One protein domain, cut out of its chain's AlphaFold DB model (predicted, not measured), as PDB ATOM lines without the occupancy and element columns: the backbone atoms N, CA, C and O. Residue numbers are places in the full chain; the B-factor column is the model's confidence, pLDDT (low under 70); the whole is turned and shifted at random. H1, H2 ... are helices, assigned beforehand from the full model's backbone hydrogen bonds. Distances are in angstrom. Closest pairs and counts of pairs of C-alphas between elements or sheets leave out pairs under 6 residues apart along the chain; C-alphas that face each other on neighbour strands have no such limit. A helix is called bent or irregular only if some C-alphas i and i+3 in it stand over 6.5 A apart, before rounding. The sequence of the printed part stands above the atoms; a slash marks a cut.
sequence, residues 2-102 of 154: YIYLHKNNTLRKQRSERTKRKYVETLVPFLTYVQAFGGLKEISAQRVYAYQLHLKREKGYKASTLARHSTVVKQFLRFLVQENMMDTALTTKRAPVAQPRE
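This is residues 2 to 102 of the 154 residues of the protein "Core-binding (CB) domain-containing protein" of Marinococcus halophilus (UniProt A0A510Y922). Two long helices, H2 and H4, cross as an X, and H3 folds against the first part of H4 as a helical hairpin. The short H1 sits near both long helices, the loop of residues 8 to 13 sticks out, and residues 83 to 102, with no named element, fold back from the end of H4 past its beginning. The 101 printed residues, with four named helices in the order H1, H2, H3, H4 and no named strand, are all helix by class and compact, with a radius of gyration of the C-alphas of 14.0 A and spans of 38 by 35 by 22 A.

H1, residues 2 to 6, begins at C-alpha 2 (-0.539, 8.942, -43.405). H2, residues 17 to 35, is 25.9 A long, with a kink of 27 degrees near residue 29; it is neither bent nor irregular, but only just: C-alphas 26 and 29 are 6.2 A apart. H3, residues 45 to 57, is 18.3 A long. H4, residues 63 to 82, is 28.1 A long and ends at C-alpha 82 (3.769, 23.294, -39.723).

H1 is close to H2 but not clearly touching, the closest C-alphas being those of Leu 5 and Lys 20, 5.8 A apart. H2, with residues 23 to 30 alone, touches residues 69 to 73 of H4, about perpendicular at 78 degrees; the closest C-alphas, of Thr 26 and His 69, are 6.0 A apart. The hairpin H3 and H4 touch at a shallow tilt of 23 degrees, opposite ways, with the closest C-alphas, of Lys 56 and Leu 66, 7.1 A apart. H1 and H3 are apart. Every O i to N i+4 pair is within hydrogen-bond range in H1, H3 and H4, and 13 of 15 in H2.

The two farthest C-alphas, of Asn 84 and Glu 102, are 40.9 A apart. The printed part has no cut and no long link. The pLDDT is under 70 at residues 8 to 13 and 87 to 102.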
ATOM      1  N   TYR A   2       0.725   9.010 -42.651       85.62
ATOM      2  CA  TYR A   2      -0.539   8.942 -43.405       85.62
ATOM      3  C   TYR A   2      -1.122  10.318 -43.776       85.62
ATOM      4  O   TYR A   2      -1.388  10.567 -44.951       85.62
ATOM      5  N   ILE A   3      -1.216  11.231 -42.799       84.69
ATOM      6  CA  ILE A   3      -1.719  12.601 -43.000       84.69
ATOM      7  C   ILE A   3      -0.894  13.337 -44.062       84.69
ATOM      8  O   ILE A   3      -1.450  13.899 -44.994       84.69
ATOM      9  N   TYR A   4       0.439  13.260 -44.006       85.75
ATOM     10  CA  TYR A   4       1.314  13.892 -45.000       85.75
ATOM     11  C   TYR A   4       1.114  13.357 -46.428       85.75
ATOM     12  O   TYR A   4       1.243  14.109 -47.394       85.75
ATOM     13  N   LEU A   5       0.839  12.057 -46.581       85.62
ATOM     14  CA  LEU A   5       0.628  11.435 -47.894       85.62
ATOM     15  C   LEU A   5      -0.700  11.859 -48.531       85.62
ATOM     16  O   LEU A   5      -0.781  11.930 -49.756       85.62
ATOM     17  N   HIS A   6      -1.698  12.164 -47.701       84.00
ATOM     18  CA  HIS A   6      -3.046  12.553 -48.118       84.00
ATOM     19  C   HIS A   6      -3.303  14.062 -48.018       84.00
ATOM     20  O   HIS A   6      -4.325  14.537 -48.502       84.00
ATOM     21  N   LYS A   7      -2.371  14.835 -47.446       73.81
ATOM     22  CA  LYS A   7      -2.444  16.295 -47.427       73.81
ATOM     23  C   LYS A   7      -2.271  16.831 -48.846       73.81
ATOM     24  O   LYS A   7      -1.244  16.612 -49.498       73.81
ATOM     25  N   ASN A   8      -3.281  17.553 -49.310       64.31
ATOM     26  CA  ASN A   8      -3.269  18.168 -50.626       64.31
ATOM     27  C   ASN A   8      -2.448  19.465 -50.593       64.31
ATOM     28  O   ASN A   8      -2.525  20.230 -49.635       64.31
ATOM     29  N   ASN A   9      -1.688  19.739 -51.655       57.97
ATOM     30  CA  ASN A   9      -1.049  21.051 -51.819       57.97
ATOM     31  C   ASN A   9      -2.071  22.132 -52.228       57.97
ATOM     32  O   ASN A   9      -1.788  23.315 -52.092       57.97
ATOM     33  N   THR A  10      -3.241  21.729 -52.733       55.69
ATOM     34  CA  THR A  10      -4.369  22.588 -53.119       55.69
ATOM     35  C   THR A  10      -5.684  21.864 -52.820       55.69
ATOM     36  O   THR A  10      -5.750  20.644 -52.951       55.69
ATOM     37  N   LEU A  11      -6.759  22.583 -52.470       55.50
ATOM     38  CA  LEU A  11      -8.079  21.998 -52.150       55.50
ATOM     39  C   LEU A  11      -8.649  21.077 -53.251       55.50
ATOM     40  O   LEU A  11      -9.531  20.270 -52.988       55.50
ATOM     41  N   ARG A  12      -8.133  21.181 -54.482       51.19
ATOM     42  CA  ARG A  12      -8.722  20.591 -55.687       51.19
ATOM     43  C   ARG A  12      -8.031  19.319 -56.192       51.19
ATOM     44  O   ARG A  12      -8.580  18.671 -57.078       51.19
ATOM     45  N   LYS A  13      -6.835  18.953 -55.705       66.06
ATOM     46  CA  LYS A  13      -6.072  17.835 -56.298       66.06
ATOM     47  C   LYS A  13      -5.388  16.950 -55.260       66.06
ATOM     48  O   LYS A  13      -4.462  17.376 -54.568       66.06
ATOM     49  N   GLN A  14      -5.822  15.691 -55.214       76.00
ATOM     50  CA  GLN A  14      -5.167  14.644 -54.439       76.00
ATOM     51  C   GLN A  14      -3.881  14.176 -55.120       76.00
ATOM     52  O   GLN A  14      -3.752  14.190 -56.348       76.00
ATOM     53  N   ARG A  15      -2.905  13.749 -54.315       83.81
ATOM     54  CA  ARG A  15      -1.688  13.116 -54.834       83.81
ATOM     55  C   ARG A  15      -2.040  11.775 -55.470       83.81
ATOM     56  O   ARG A  15      -2.774  10.990 -54.878       83.81
ATOM     57  N   SER A  16      -1.461  11.492 -56.635       87.31
ATOM     58  CA  SER A  16      -1.620  10.189 -57.284       87.31
ATOM     59  C   SER A  16      -0.999   9.065 -56.450       87.31
ATOM     60  O   SER A  16      -0.006   9.275 -55.743       87.31
ATOM     61  N   GLU A  17      -1.522   7.847 -56.595       88.94
ATOM     62  CA  GLU A  17      -0.989   6.651 -55.924       88.94
ATOM     63  C   GLU A  17       0.489   6.404 -56.246       88.94
ATOM     64  O   GLU A  17       1.278   6.018 -55.381       88.94
ATOM     65  N   ARG A  18       0.913   6.719 -57.477       87.81
ATOM     66  CA  ARG A  18       2.326   6.665 -57.878       87.81
ATOM     67  C   ARG A  18       3.191   7.593 -57.024       87.81
ATOM     68  O   ARG A  18       4.275   7.201 -56.601       87.81
ATOM     69  N   THR A  19       2.724   8.812 -56.752       88.88
ATOM     70  CA  THR A  19       3.443   9.775 -55.906       88.88
ATOM     71  C   THR A  19       3.446   9.341 -54.444       88.88
ATOM     72  O   THR A  19       4.495   9.413 -53.804       88.88
ATOM     73  N   LYS A  20       2.318   8.840 -53.920       91.38
ATOM     74  CA  LYS A  20       2.240   8.322 -52.544       91.38
ATOM     75  C   LYS A  20       3.236   7.184 -52.322       91.38
ATOM     76  O   LYS A  20       4.036   7.261 -51.394       91.38
ATOM     77  N   ARG A  21       3.270   6.194 -53.220       92.62
ATOM     78  CA  ARG A  21       4.217   5.066 -53.176       92.62
ATOM     79  C   ARG A  21       5.669   5.534 -53.165       92.62
ATOM     80  O   ARG A  21       6.425   5.191 -52.266       92.62
ATOM     81  N   LYS A  22       6.011   6.434 -54.089       90.88
ATOM     82  CA  LYS A  22       7.333   7.069 -54.174       90.88
ATOM     83  C   LYS A  22       7.741   7.794 -52.888       90.88
ATOM     84  O   LYS A  22       8.928   7.862 -52.572       90.88
ATOM     85  N   TYR A  23       6.784   8.390 -52.181       92.75
ATOM     86  CA  TYR A  23       7.037   9.063 -50.909       92.75
ATOM     87  C   TYR A  23       7.214   8.048 -49.781       92.75
ATOM     88  O   TYR A  23       8.123   8.219 -48.980       92.75
ATOM     89  N   VAL A  24       6.413   6.981 -49.743       93.75
ATOM     90  CA  VAL A  24       6.567   5.875 -48.780       93.75
ATOM     91  C   VAL A  24       7.944   5.220 -48.916       93.75
ATOM     92  O   VAL A  24       8.656   5.123 -47.923       93.75
ATOM     93  N   GLU A  25       8.363   4.882 -50.139       92.81
ATOM     94  CA  GLU A  25       9.692   4.317 -50.444       92.81
ATOM     95  C   GLU A  25      10.849   5.192 -49.939       92.81
ATOM     96  O   GLU A  25      11.916   4.687 -49.616       92.81
ATOM     97  N   THR A  26      10.637   6.508 -49.857       93.44
ATOM     98  CA  THR A  26      11.626   7.458 -49.327       93.44
ATOM     99  C   THR A  26      11.527   7.587 -47.804       93.44
ATOM    100  O   THR A  26      12.529   7.606 -47.091       93.44
ATOM    101  N   LEU A  27      10.312   7.753 -47.281       94.38
ATOM    102  CA  LEU A  27      10.098   8.119 -45.886       94.38
ATOM    103  C   LEU A  27      10.260   6.938 -44.939       94.38
ATOM    104  O   LEU A  27      10.706   7.156 -43.820       94.38
ATOM    105  N   VAL A  28       9.940   5.713 -45.361       94.75
ATOM    106  CA  VAL A  28      10.091   4.531 -44.502       94.75
ATOM    107  C   VAL A  28      11.558   4.314 -44.109       94.75
ATOM    108  O   VAL A  28      11.826   4.347 -42.909       94.75
ATOM    109  N   PRO A  29      12.533   4.222 -45.040       93.19
ATOM    110  CA  PRO A  29      13.944   4.085 -44.670       93.19
ATOM    111  C   PRO A  29      14.457   5.234 -43.799       93.19
ATOM    112  O   PRO A  29      15.252   5.019 -42.885       93.19
ATOM    113  N   PHE A  30      13.994   6.458 -44.066       93.25
ATOM    114  CA  PHE A  30      14.344   7.615 -43.254       93.25
ATOM    115  C   PHE A  30      13.803   7.493 -41.825       93.25
ATOM    116  O   PHE A  30      14.549   7.694 -40.876       93.25
ATOM    117  N   LEU A  31      12.528   7.138 -41.650       92.75
ATOM    118  CA  LEU A  31      11.929   6.969 -40.326       92.75
ATOM    119  C   LEU A  31      12.590   5.829 -39.547       92.75
ATOM    120  O   LEU A  31      12.869   6.006 -38.366       92.75
ATOM    121  N   THR A  32      12.917   4.714 -40.209       93.44
ATOM    122  CA  THR A  32      13.680   3.613 -39.604       93.44
ATOM    123  C   THR A  32      15.049   4.084 -39.118       93.44
ATOM    124  O   THR A  32      15.423   3.801 -37.983       93.44
ATOM    125  N   TYR A  33      15.773   4.854 -39.935       92.12
ATOM    126  CA  TYR A  33      17.053   5.439 -39.533       92.12
ATOM    127  C   TYR A  33      16.897   6.341 -38.305       92.12
ATOM    128  O   TYR A  33      17.649   6.225 -37.347       92.12
ATOM    129  N   VAL A  34      15.895   7.220 -38.307       90.31
ATOM    130  CA  VAL A  34      15.655   8.171 -37.214       90.31
ATOM    131  C   VAL A  34      15.242   7.473 -35.919       90.31
ATOM    132  O   VAL A  34      15.612   7.914 -34.831       90.31
ATOM    133  N   GLN A  35      14.509   6.365 -36.017       90.81
ATOM    134  CA  GLN A  35      14.082   5.584 -34.861       90.81
ATOM    135  C   GLN A  35      15.264   4.994 -34.080       90.81
ATOM    136  O   GLN A  35      15.189   4.926 -32.856       90.81
ATOM    137  N   ALA A  36      16.380   4.680 -34.746       89.75
ATOM    138  CA  ALA A  36      17.606   4.229 -34.084       89.75
ATOM    139  C   ALA A  36      18.244   5.292 -33.162       89.75
ATOM    140  O   ALA A  36      19.092   4.959 -32.342       89.75
ATOM    141  N   PHE A  37      17.830   6.560 -33.267       84.88
ATOM    142  CA  PHE A  37      18.394   7.684 -32.512       84.88
ATOM    143  C   PHE A  37      17.379   8.381 -31.592       84.88
ATOM    144  O   PHE A  37      17.530   9.567 -31.301       84.88
ATOM    145  N   GLY A  38      16.331   7.674 -31.161       84.12
ATOM    146  CA  GLY A  38      15.297   8.231 -30.275       84.12
ATOM    147  C   GLY A  38      14.117   8.879 -31.011       84.12
ATOM    148  O   GLY A  38      13.253   9.502 -30.396       84.12
ATOM    149  N   GLY A  39      14.027   8.698 -32.331       86.25
ATOM    150  CA  GLY A  39      12.866   9.102 -33.117       86.25
ATOM    151  C   GLY A  39      12.862  10.577 -33.529       86.25
ATOM    152  O   GLY A  39      13.859  11.291 -33.453       86.25
ATOM    153  N   LEU A  40      11.711  11.034 -34.033       84.06
ATOM    154  CA  LEU A  40      11.568  12.361 -34.651       84.06
ATOM    155  C   LEU A  40      11.743  13.532 -33.671       84.06
ATOM    156  O   LEU A  40      11.997  14.642 -34.117       84.06
ATOM    157  N   LYS A  41      11.621  13.315 -32.359       81.00
ATOM    158  CA  LYS A  41      11.836  14.378 -31.360       81.00
ATOM    159  C   LYS A  41      13.314  14.730 -31.188       81.00
ATOM    160  O   LYS A  41      13.657  15.865 -30.897       81.00
ATOM    161  N   GLU A  42      14.175  13.746 -31.409       80.50
ATOM    162  CA  GLU A  42      15.620  13.806 -31.193       80.50
ATOM    163  C   GLU A  42      16.385  14.131 -32.490       80.50
ATOM    164  O   GLU A  42      17.620  14.144 -32.539       80.50
ATOM    165  N   ILE A  43      15.679  14.336 -33.604       84.62
ATOM    166  CA  ILE A  43      16.328  14.565 -34.887       84.62
ATOM    167  C   ILE A  43      16.936  15.969 -34.953       84.62
ATOM    168  O   ILE A  43      16.286  16.974 -34.694       84.62
ATOM    169  N   SER A  44      18.203  16.035 -35.353       83.31
ATOM    170  CA  SER A  44      18.940  17.278 -35.555       83.31
ATOM    171  C   SER A  44      19.356  17.432 -37.015       83.31
ATOM    172  O   SER A  44      19.373  16.469 -37.790       83.31
ATOM    173  N   ALA A  45      19.734  18.646 -37.417       81.94
ATOM    174  CA  ALA A  45      20.187  18.885 -38.783       81.94
ATOM    175  C   ALA A  45      21.477  18.103 -39.104       81.94
ATOM    176  O   ALA A  45      21.654  17.631 -40.226       81.94
ATOM    177  N   GLN A  46      22.330  17.878 -38.102       82.88
ATOM    178  CA  GLN A  46      23.527  17.044 -38.201       82.88
ATOM    179  C   GLN A  46      23.171  15.586 -38.510       82.88
ATOM    180  O   GLN A  46      23.778  14.989 -39.393       82.88
ATOM    181  N   ARG A  47      22.154  15.022 -37.843       86.25
ATOM    182  CA  ARG A  47      21.691  13.643 -38.095       86.25
ATOM    183  C   ARG A  47      21.062  13.495 -39.477       86.25
ATOM    184  O   ARG A  47      21.294  12.514 -40.174       86.25
ATOM    185  N   VAL A  48      20.316  14.505 -39.914       87.62
ATOM    186  CA  VAL A  48      19.782  14.565 -41.280       87.62
ATOM    187  C   VAL A  48      20.905  14.586 -42.320       87.62
ATOM    188  O   VAL A  48      20.811  13.900 -43.336       87.62
ATOM    189  N   TYR A  49      21.964  15.357 -42.075       85.62
ATOM    190  CA  TYR A  49      23.128  15.397 -42.953       85.62
ATOM    191  C   TYR A  49      23.899  14.069 -42.950       85.62
ATOM    192  O   TYR A  49      24.233  13.555 -44.016       85.62
ATOM    193  N   ALA A  50      24.107  13.465 -41.777       88.31
ATOM    194  CA  ALA A  50      24.720  12.145 -41.644       88.31
ATOM    195  C   ALA A  50      23.940  11.079 -42.429       88.31
ATOM    196  O   ALA A  50      24.534  10.281 -43.151       88.31
ATOM    197  N   TYR A  51      22.609  11.133 -42.387       90.38
ATOM    198  CA  TYR A  51      21.759  10.265 -43.194       90.38
ATOM    199  C   TYR A  51      21.945  10.480 -44.704       90.38
ATOM    200  O   TYR A  51      22.067   9.518 -45.459       90.38
ATOM    201  N   GLN A  52      22.012  11.732 -45.171       89.06
ATOM    202  CA  GLN A  52      22.296  12.016 -46.585       89.06
ATOM    203  C   GLN A  52      23.662  11.458 -47.011       89.06
ATOM    204  O   GLN A  52      23.794  10.933 -48.119       89.06
ATOM    205  N   LEU A  53      24.665  11.543 -46.133       88.62
ATOM    206  CA  LEU A  53      25.996  11.005 -46.383       88.62
ATOM    207  C   LEU A  53      25.991   9.473 -46.447       88.62
ATOM    208  O   LEU A  53      26.597   8.915 -47.359       88.62
ATOM    209  N   HIS A  54      25.259   8.821 -45.544       90.81
ATOM    210  CA  HIS A  54      25.025   7.376 -45.552       90.81
ATOM    211  C   HIS A  54      24.382   6.924 -46.877       90.81
ATOM    212  O   HIS A  54      24.882   6.016 -47.537       90.81
ATOM    213  N   LEU A  55      23.341   7.623 -47.350       91.31
ATOM    214  CA  LEU A  55      22.714   7.316 -48.642       91.31
ATOM    215  C   LEU A  55      23.677   7.469 -49.829       91.31
ATOM    216  O   LEU A  55      23.636   6.681 -50.774       91.31
ATOM    217  N   LYS A  56      24.553   8.478 -49.797       88.75
ATOM    218  CA  LYS A  56      25.540   8.693 -50.859       88.75
ATOM    219  C   LYS A  56      26.640   7.628 -50.838       88.75
ATOM    220  O   LYS A  56      26.948   7.067 -51.882       88.75
ATOM    221  N   ARG A  57      27.250   7.388 -49.673       89.50
ATOM    222  CA  ARG A  57      28.461   6.563 -49.533       89.50
ATOM    223  C   ARG A  57      28.163   5.074 -49.431       89.50
ATOM    224  O   ARG A  57      28.819   4.292 -50.099       89.50
ATOM    225  N   GLU A  58      27.183   4.693 -48.622       87.56
ATOM    226  CA  GLU A  58      26.921   3.282 -48.316       87.56
ATOM    227  C   GLU A  58      25.857   2.682 -49.237       87.56
ATOM    228  O   GLU A  58      25.959   1.528 -49.638       87.56
ATOM    229  N   LYS A  59      24.843   3.469 -49.620       87.31
ATOM    230  CA  LYS A  59      23.803   3.025 -50.567       87.31
ATOM    231  C   LYS A  59      24.115   3.360 -52.029       87.31
ATOM    232  O   LYS A  59      23.357   2.950 -52.904       87.31
ATOM    233  N   GLY A  60      25.178   4.121 -52.301       89.75
ATOM    234  CA  GLY A  60      25.605   4.462 -53.663       89.75
ATOM    235  C   GLY A  60      24.584   5.284 -54.460       89.75
ATOM    236  O   GLY A  60      24.477   5.131 -55.677       89.75
ATOM    237  N   TYR A  61      23.779   6.129 -53.804       89.25
ATOM    238  CA  TYR A  61      22.751   6.901 -54.505       89.25
ATOM    239  C   TYR A  61      23.365   7.910 -55.481       89.25
ATOM    240  O   TYR A  61      24.164   8.766 -55.096       89.25
ATOM    241  N   LYS A  62      22.897   7.874 -56.736       87.19
ATOM    242  CA  LYS A  62      23.175   8.917 -57.734       87.19
ATOM    243  C   LYS A  62      22.663  10.278 -57.250       87.19
ATOM    244  O   LYS A  62      21.671  10.346 -56.518       87.19
ATOM    245  N   ALA A  63      23.290  11.361 -57.716       84.00
ATOM    246  CA  ALA A  63      22.955  12.731 -57.317       84.00
ATOM    247  C   ALA A  63      21.458  13.052 -57.486       84.00
ATOM    248  O   ALA A  63      20.830  13.559 -56.557       84.00
ATOM    249  N   SER A  64      20.853  12.668 -58.614       81.50
ATOM    250  CA  SER A  64      19.420  12.860 -58.885       81.50
ATOM    251  C   SER A  64      18.509  12.109 -57.903       81.50
ATOM    252  O   SER A  64      17.541  12.675 -57.383       81.50
ATOM    253  N   THR A  65      18.836  10.854 -57.584       88.44
ATOM    254  CA  THR A  65      18.116  10.051 -56.584       88.44
ATOM    255  C   THR A  65      18.235  10.676 -55.198       88.44
ATOM    256  O   THR A  65      17.228  10.848 -54.510       88.44
ATOM    257  N   LEU A  66      19.447  11.078 -54.806       89.38
ATOM    258  CA  LEU A  66      19.711  11.711 -53.517       89.38
ATOM    259  C   LEU A  66      19.002  13.067 -53.390       89.38
ATOM    260  O   LEU A  66      18.440  13.360 -52.335       89.38
ATOM    261  N   ALA A  67      18.971  13.877 -54.451       86.44
ATOM    262  CA  ALA A  67      18.281  15.165 -54.483       86.44
ATOM    263  C   ALA A  67      16.766  14.994 -54.314       86.44
ATOM    264  O   ALA A  67      16.144  15.658 -53.476       86.44
ATOM    265  N   ARG A  68      16.167  14.045 -55.047       88.25
ATOM    266  CA  ARG A  68      14.748  13.699 -54.899       88.25
ATOM    267  C   ARG A  68      14.445  13.198 -53.488       88.25
ATOM    268  O   ARG A  68      13.509  13.693 -52.861       88.25
ATOM    269  N   HIS A  69      15.248  12.265 -52.976       91.31
ATOM    270  CA  HIS A  69      15.086  11.721 -51.630       91.31
ATOM    271  C   HIS A  69      15.149  12.836 -50.579       91.31
ATOM    272  O   HIS A  69      14.264  12.990 -49.737       91.31
ATOM    273  N   SER A  70      16.171  13.685 -50.679       89.12
ATOM    274  CA  SER A  70      16.386  14.827 -49.792       89.12
ATOM    275  C   SER A  70      15.218  15.808 -49.824       89.12
ATOM    276  O   SER A  70      14.809  16.296 -48.770       89.12
ATOM    277  N   THR A  71      14.653  16.063 -51.005       88.75
ATOM    278  CA  THR A  71      13.498  16.950 -51.189       88.75
ATOM    279  C   THR A  71      12.258  16.414 -50.485       88.75
ATOM    280  O   THR A  71      11.621  17.154 -49.738       88.75
ATOM    281  N   VAL A  72      11.946  15.126 -50.650       90.69
ATOM    282  CA  VAL A  72      10.786  14.500 -49.998       90.69
ATOM    283  C   VAL A  72      10.941  14.516 -48.474       90.69
ATOM    284  O   VAL A  72      10.013  14.924 -47.777       90.69
ATOM    285  N   VAL A  73      12.124  14.175 -47.947       91.31
ATOM    286  CA  VAL A  73      12.397  14.264 -46.499       91.31
ATOM    287  C   VAL A  73      12.272  15.711 -46.008       91.31
ATOM    288  O   VAL A  73      11.685  15.956 -44.959       91.31
ATOM    289  N   LYS A  74      12.791  16.694 -46.756       87.50
ATOM    290  CA  LYS A  74      12.693  18.121 -46.399       87.50
ATOM    291  C   LYS A  74      11.233  18.568 -46.306       87.50
ATOM    292  O   LYS A  74      10.858  19.225 -45.341       87.50
ATOM    293  N   GLN A  75      10.422  18.221 -47.303       88.56
ATOM    294  CA  GLN A  75       8.998  18.553 -47.328       88.56
ATOM    295  C   GLN A  75       8.242  17.892 -46.173       88.56
ATOM    296  O   GLN A  75       7.389  18.536 -45.568       88.56
ATOM    297  N   PHE A  76       8.594  16.650 -45.832       90.56
ATOM    298  CA  PHE A  76       8.011  15.945 -44.697       90.56
ATOM    299  C   PHE A  76       8.367  16.597 -43.353       90.56
ATOM    300  O   PHE A  76       7.469  16.870 -42.564       90.56
ATOM    301  N   LEU A  77       9.640  16.923 -43.107       87.81
ATOM    302  CA  LEU A  77      10.040  17.619 -41.876       87.81
ATOM    303  C   LEU A  77       9.391  19.005 -41.773       87.81
ATOM    304  O   LEU A  77       8.925  19.382 -40.705       87.81
ATOM    305  N   ARG A  78       9.297  19.743 -42.888       86.81
ATOM    306  CA  ARG A  78       8.584  21.029 -42.924       86.81
ATOM    307  C   ARG A  78       7.108  20.861 -42.576       86.81
ATOM    308  O   ARG A  78       6.571  21.684 -41.848       86.81
ATOM    309  N   PHE A  79       6.466  19.812 -43.087       87.44
ATOM    310  CA  PHE A  79       5.087  19.488 -42.731       87.44
ATOM    311  C   PHE A  79       4.939  19.244 -41.225       87.44
ATOM    312  O   PHE A  79       4.031  19.797 -40.625       87.44
ATOM    313  N   LEU A  80       5.844  18.484 -40.603       88.06
ATOM    314  CA  LEU A  80       5.785  18.231 -39.159       88.06
ATOM    315  C   LEU A  80       5.907  19.518 -38.331       88.06
ATOM    316  O   LEU A  80       5.168  19.681 -37.368       88.06
ATOM    317  N   VAL A  81       6.785  20.444 -38.727       86.12
ATOM    318  CA  VAL A  81       6.896  21.760 -38.070       86.12
ATOM    319  C   VAL A  81       5.611  22.574 -38.246       86.12
ATOM    320  O   VAL A  81       5.124  23.170 -37.296       86.12
ATOM    321  N   GLN A  82       5.018  22.568 -39.445       86.12
ATOM    322  CA  GLN A  82       3.769  23.294 -39.723       86.12
ATOM    323  C   GLN A  82       2.566  22.777 -38.924       86.12
ATOM    324  O   GLN A  82       1.673  23.553 -38.615       86.12
ATOM    325  N   GLU A  83       2.532  21.483 -38.610       87.62
ATOM    326  CA  GLU A  83       1.477  20.871 -37.791       87.62
ATOM    327  C   GLU A  83       1.798  20.908 -36.284       87.62
ATOM    328  O   GLU A  83       1.174  20.182 -35.514       87.62
ATOM    329  N   ASN A  84       2.792  21.700 -35.853       84.50
ATOM    330  CA  ASN A  84       3.267  21.774 -34.463       84.50
ATOM    331  C   ASN A  84       3.654  20.404 -33.868       84.50
ATOM    332  O   ASN A  84       3.548  20.172 -32.667       84.50
ATOM    333  N   MET A  85       4.104  19.470 -34.713       83.81
ATOM    334  CA  MET A  85       4.596  18.154 -34.288       83.81
ATOM    335  C   MET A  85       6.102  18.162 -33.978       83.81
ATOM    336  O   MET A  85       6.625  17.162 -33.485       83.81
ATOM    337  N   MET A  86       6.808  19.251 -34.306       80.44
ATOM    338  CA  MET A  86       8.218  19.494 -33.981       80.44
ATOM    339  C   MET A  86       8.477  21.000 -33.851       80.44
ATOM    340  O   MET A  86       8.050  21.762 -34.716       80.44
ATOM    341  N   ASP A  87       9.265  21.404 -32.854       67.31
ATOM    342  CA  ASP A  87       9.553  22.823 -32.578       67.31
ATOM    343  C   ASP A  87      10.681  23.406 -33.445       67.31
ATOM    344  O   ASP A  87      10.789  24.617 -33.632       67.31
ATOM    345  N   THR A  88      11.557  22.557 -33.991       66.50
ATOM    346  CA  THR A  88      12.774  22.997 -34.686       66.50
ATOM    347  C   THR A  88      12.669  22.884 -36.205       66.50
ATOM    348  O   THR A  88      12.457  21.814 -36.778       66.50
ATOM    349  N   ALA A  89      12.933  23.995 -36.897       63.31
ATOM    350  CA  ALA A  89      13.100  24.023 -38.347       63.31
ATOM    351  C   ALA A  89      14.447  23.392 -38.758       63.31
ATOM    352  O   ALA A  89      15.436  24.070 -39.027       63.31
ATOM    353  N   LEU A  90      14.490  22.062 -38.861       64.94
ATOM    354  CA  LEU A  90      15.678  21.284 -39.265       64.94
ATOM    355  C   LEU A  90      16.060  21.439 -40.752       64.94
ATOM    356  O   LEU A  90      16.951  20.759 -41.266       64.94
ATOM    357  N   THR A  91      15.360  22.305 -41.482       58.75
ATOM    358  CA  THR A  91      15.461  22.466 -42.936       58.75
ATOM    359  C   THR A  91      16.670  23.276 -43.405       58.75
ATOM    360  O   THR A  91      16.921  23.307 -44.610       58.75
ATOM    361  N   THR A  92      17.403  23.917 -42.492       51.50
ATOM    362  CA  THR A  92      18.319  25.024 -42.824       51.50
ATOM    363  C   THR A  92      19.786  24.607 -42.995       51.50
ATOM    364  O   THR A  92      20.537  25.325 -43.643       51.50
ATOM    365  N   LYS A  93      20.215  23.435 -42.493       53.75
ATOM    366  CA  LYS A  93      21.614  22.961 -42.608       53.75
ATOM    367  C   LYS A  93      21.716  21.656 -43.403       53.75
ATOM    368  O   LYS A  93      21.909  20.587 -42.831       53.75
ATOM    369  N   ARG A  94      21.559  21.726 -44.726       55.97
ATOM    370  CA  ARG A  94      21.840  20.601 -45.637       55.97
ATOM    371  C   ARG A  94      22.764  21.061 -46.751       55.97
ATOM    372  O   ARG A  94      22.570  22.154 -47.275       55.97
ATOM    373  N   ALA A  95      23.708  20.209 -47.143       54.72
ATOM    374  CA  ALA A  95      24.478  20.450 -48.355       54.72
ATOM    375  C   ALA A  95      23.526  20.425 -49.568       54.72
ATOM    376  O   ALA A  95      22.707  19.499 -49.673       54.72
ATOM    377  N   PRO A  96      23.583  21.422 -50.468       58.53
ATOM    378  CA  PRO A  96      22.840  21.364 -51.714       58.53
ATOM    379  C   PRO A  96      23.304  20.139 -52.503       58.53
ATOM    380  O   PRO A  96      24.480  19.986 -52.819       58.53
ATOM    381  N   VAL A  97      22.366  19.248 -52.814       59.84
ATOM    382  CA  VAL A  97      22.600  18.140 -53.745       59.84
ATOM    383  C   VAL A  97      22.287  18.679 -55.135       59.84
ATOM    384  O   VAL A  97      21.228  18.405 -55.695       59.84
ATOM    385  N   ALA A  98      23.154  19.557 -55.637       58.31
ATOM    386  CA  ALA A  98      23.092  20.000 -57.019       58.31
ATOM    387  C   ALA A  98      23.827  18.964 -57.872       58.31
ATOM    388  O   ALA A  98      24.975  18.635 -57.585       58.31
ATOM    389  N   GLN A  99      23.147  18.429 -58.882       62.25
ATOM    390  CA  GLN A  99      23.825  17.706 -59.948       62.25
ATOM    391  C   GLN A  99      24.398  18.766 -60.902       62.25
ATOM    392  O   GLN A  99      23.620  19.605 -61.374       62.25
ATOM    393  N   PRO A 100      25.718  18.789 -61.154       64.19
ATOM    394  CA  PRO A 100      26.299  19.648 -62.177       64.19
ATOM    395  C   PRO A 100      25.589  19.424 -63.514       64.19
ATOM    396  O   PRO A 100      25.269  18.288 -63.865       64.19
ATOM    397  N   ARG A 101      25.333  20.500 -64.268       61.72
ATOM    398  CA  ARG A 101      24.693  20.396 -65.593       61.72
ATOM    399  C   ARG A 101      25.493  19.502 -66.544       61.72
ATOM    400  O   ARG A 101      24.896  18.823 -67.361       61.72
ATOM    401  N   GLU A 102      26.808  19.459 -66.373       63.59
ATOM    402  CA  GLU A 102      27.752  18.627 -67.128       63.59
ATOM    403  C   GLU A 102      27.559  17.118 -66.898       63.59
ATOM    404  O   GLU A 102      27.899  16.315 -67.756       63.59
TER     405      GLU A 102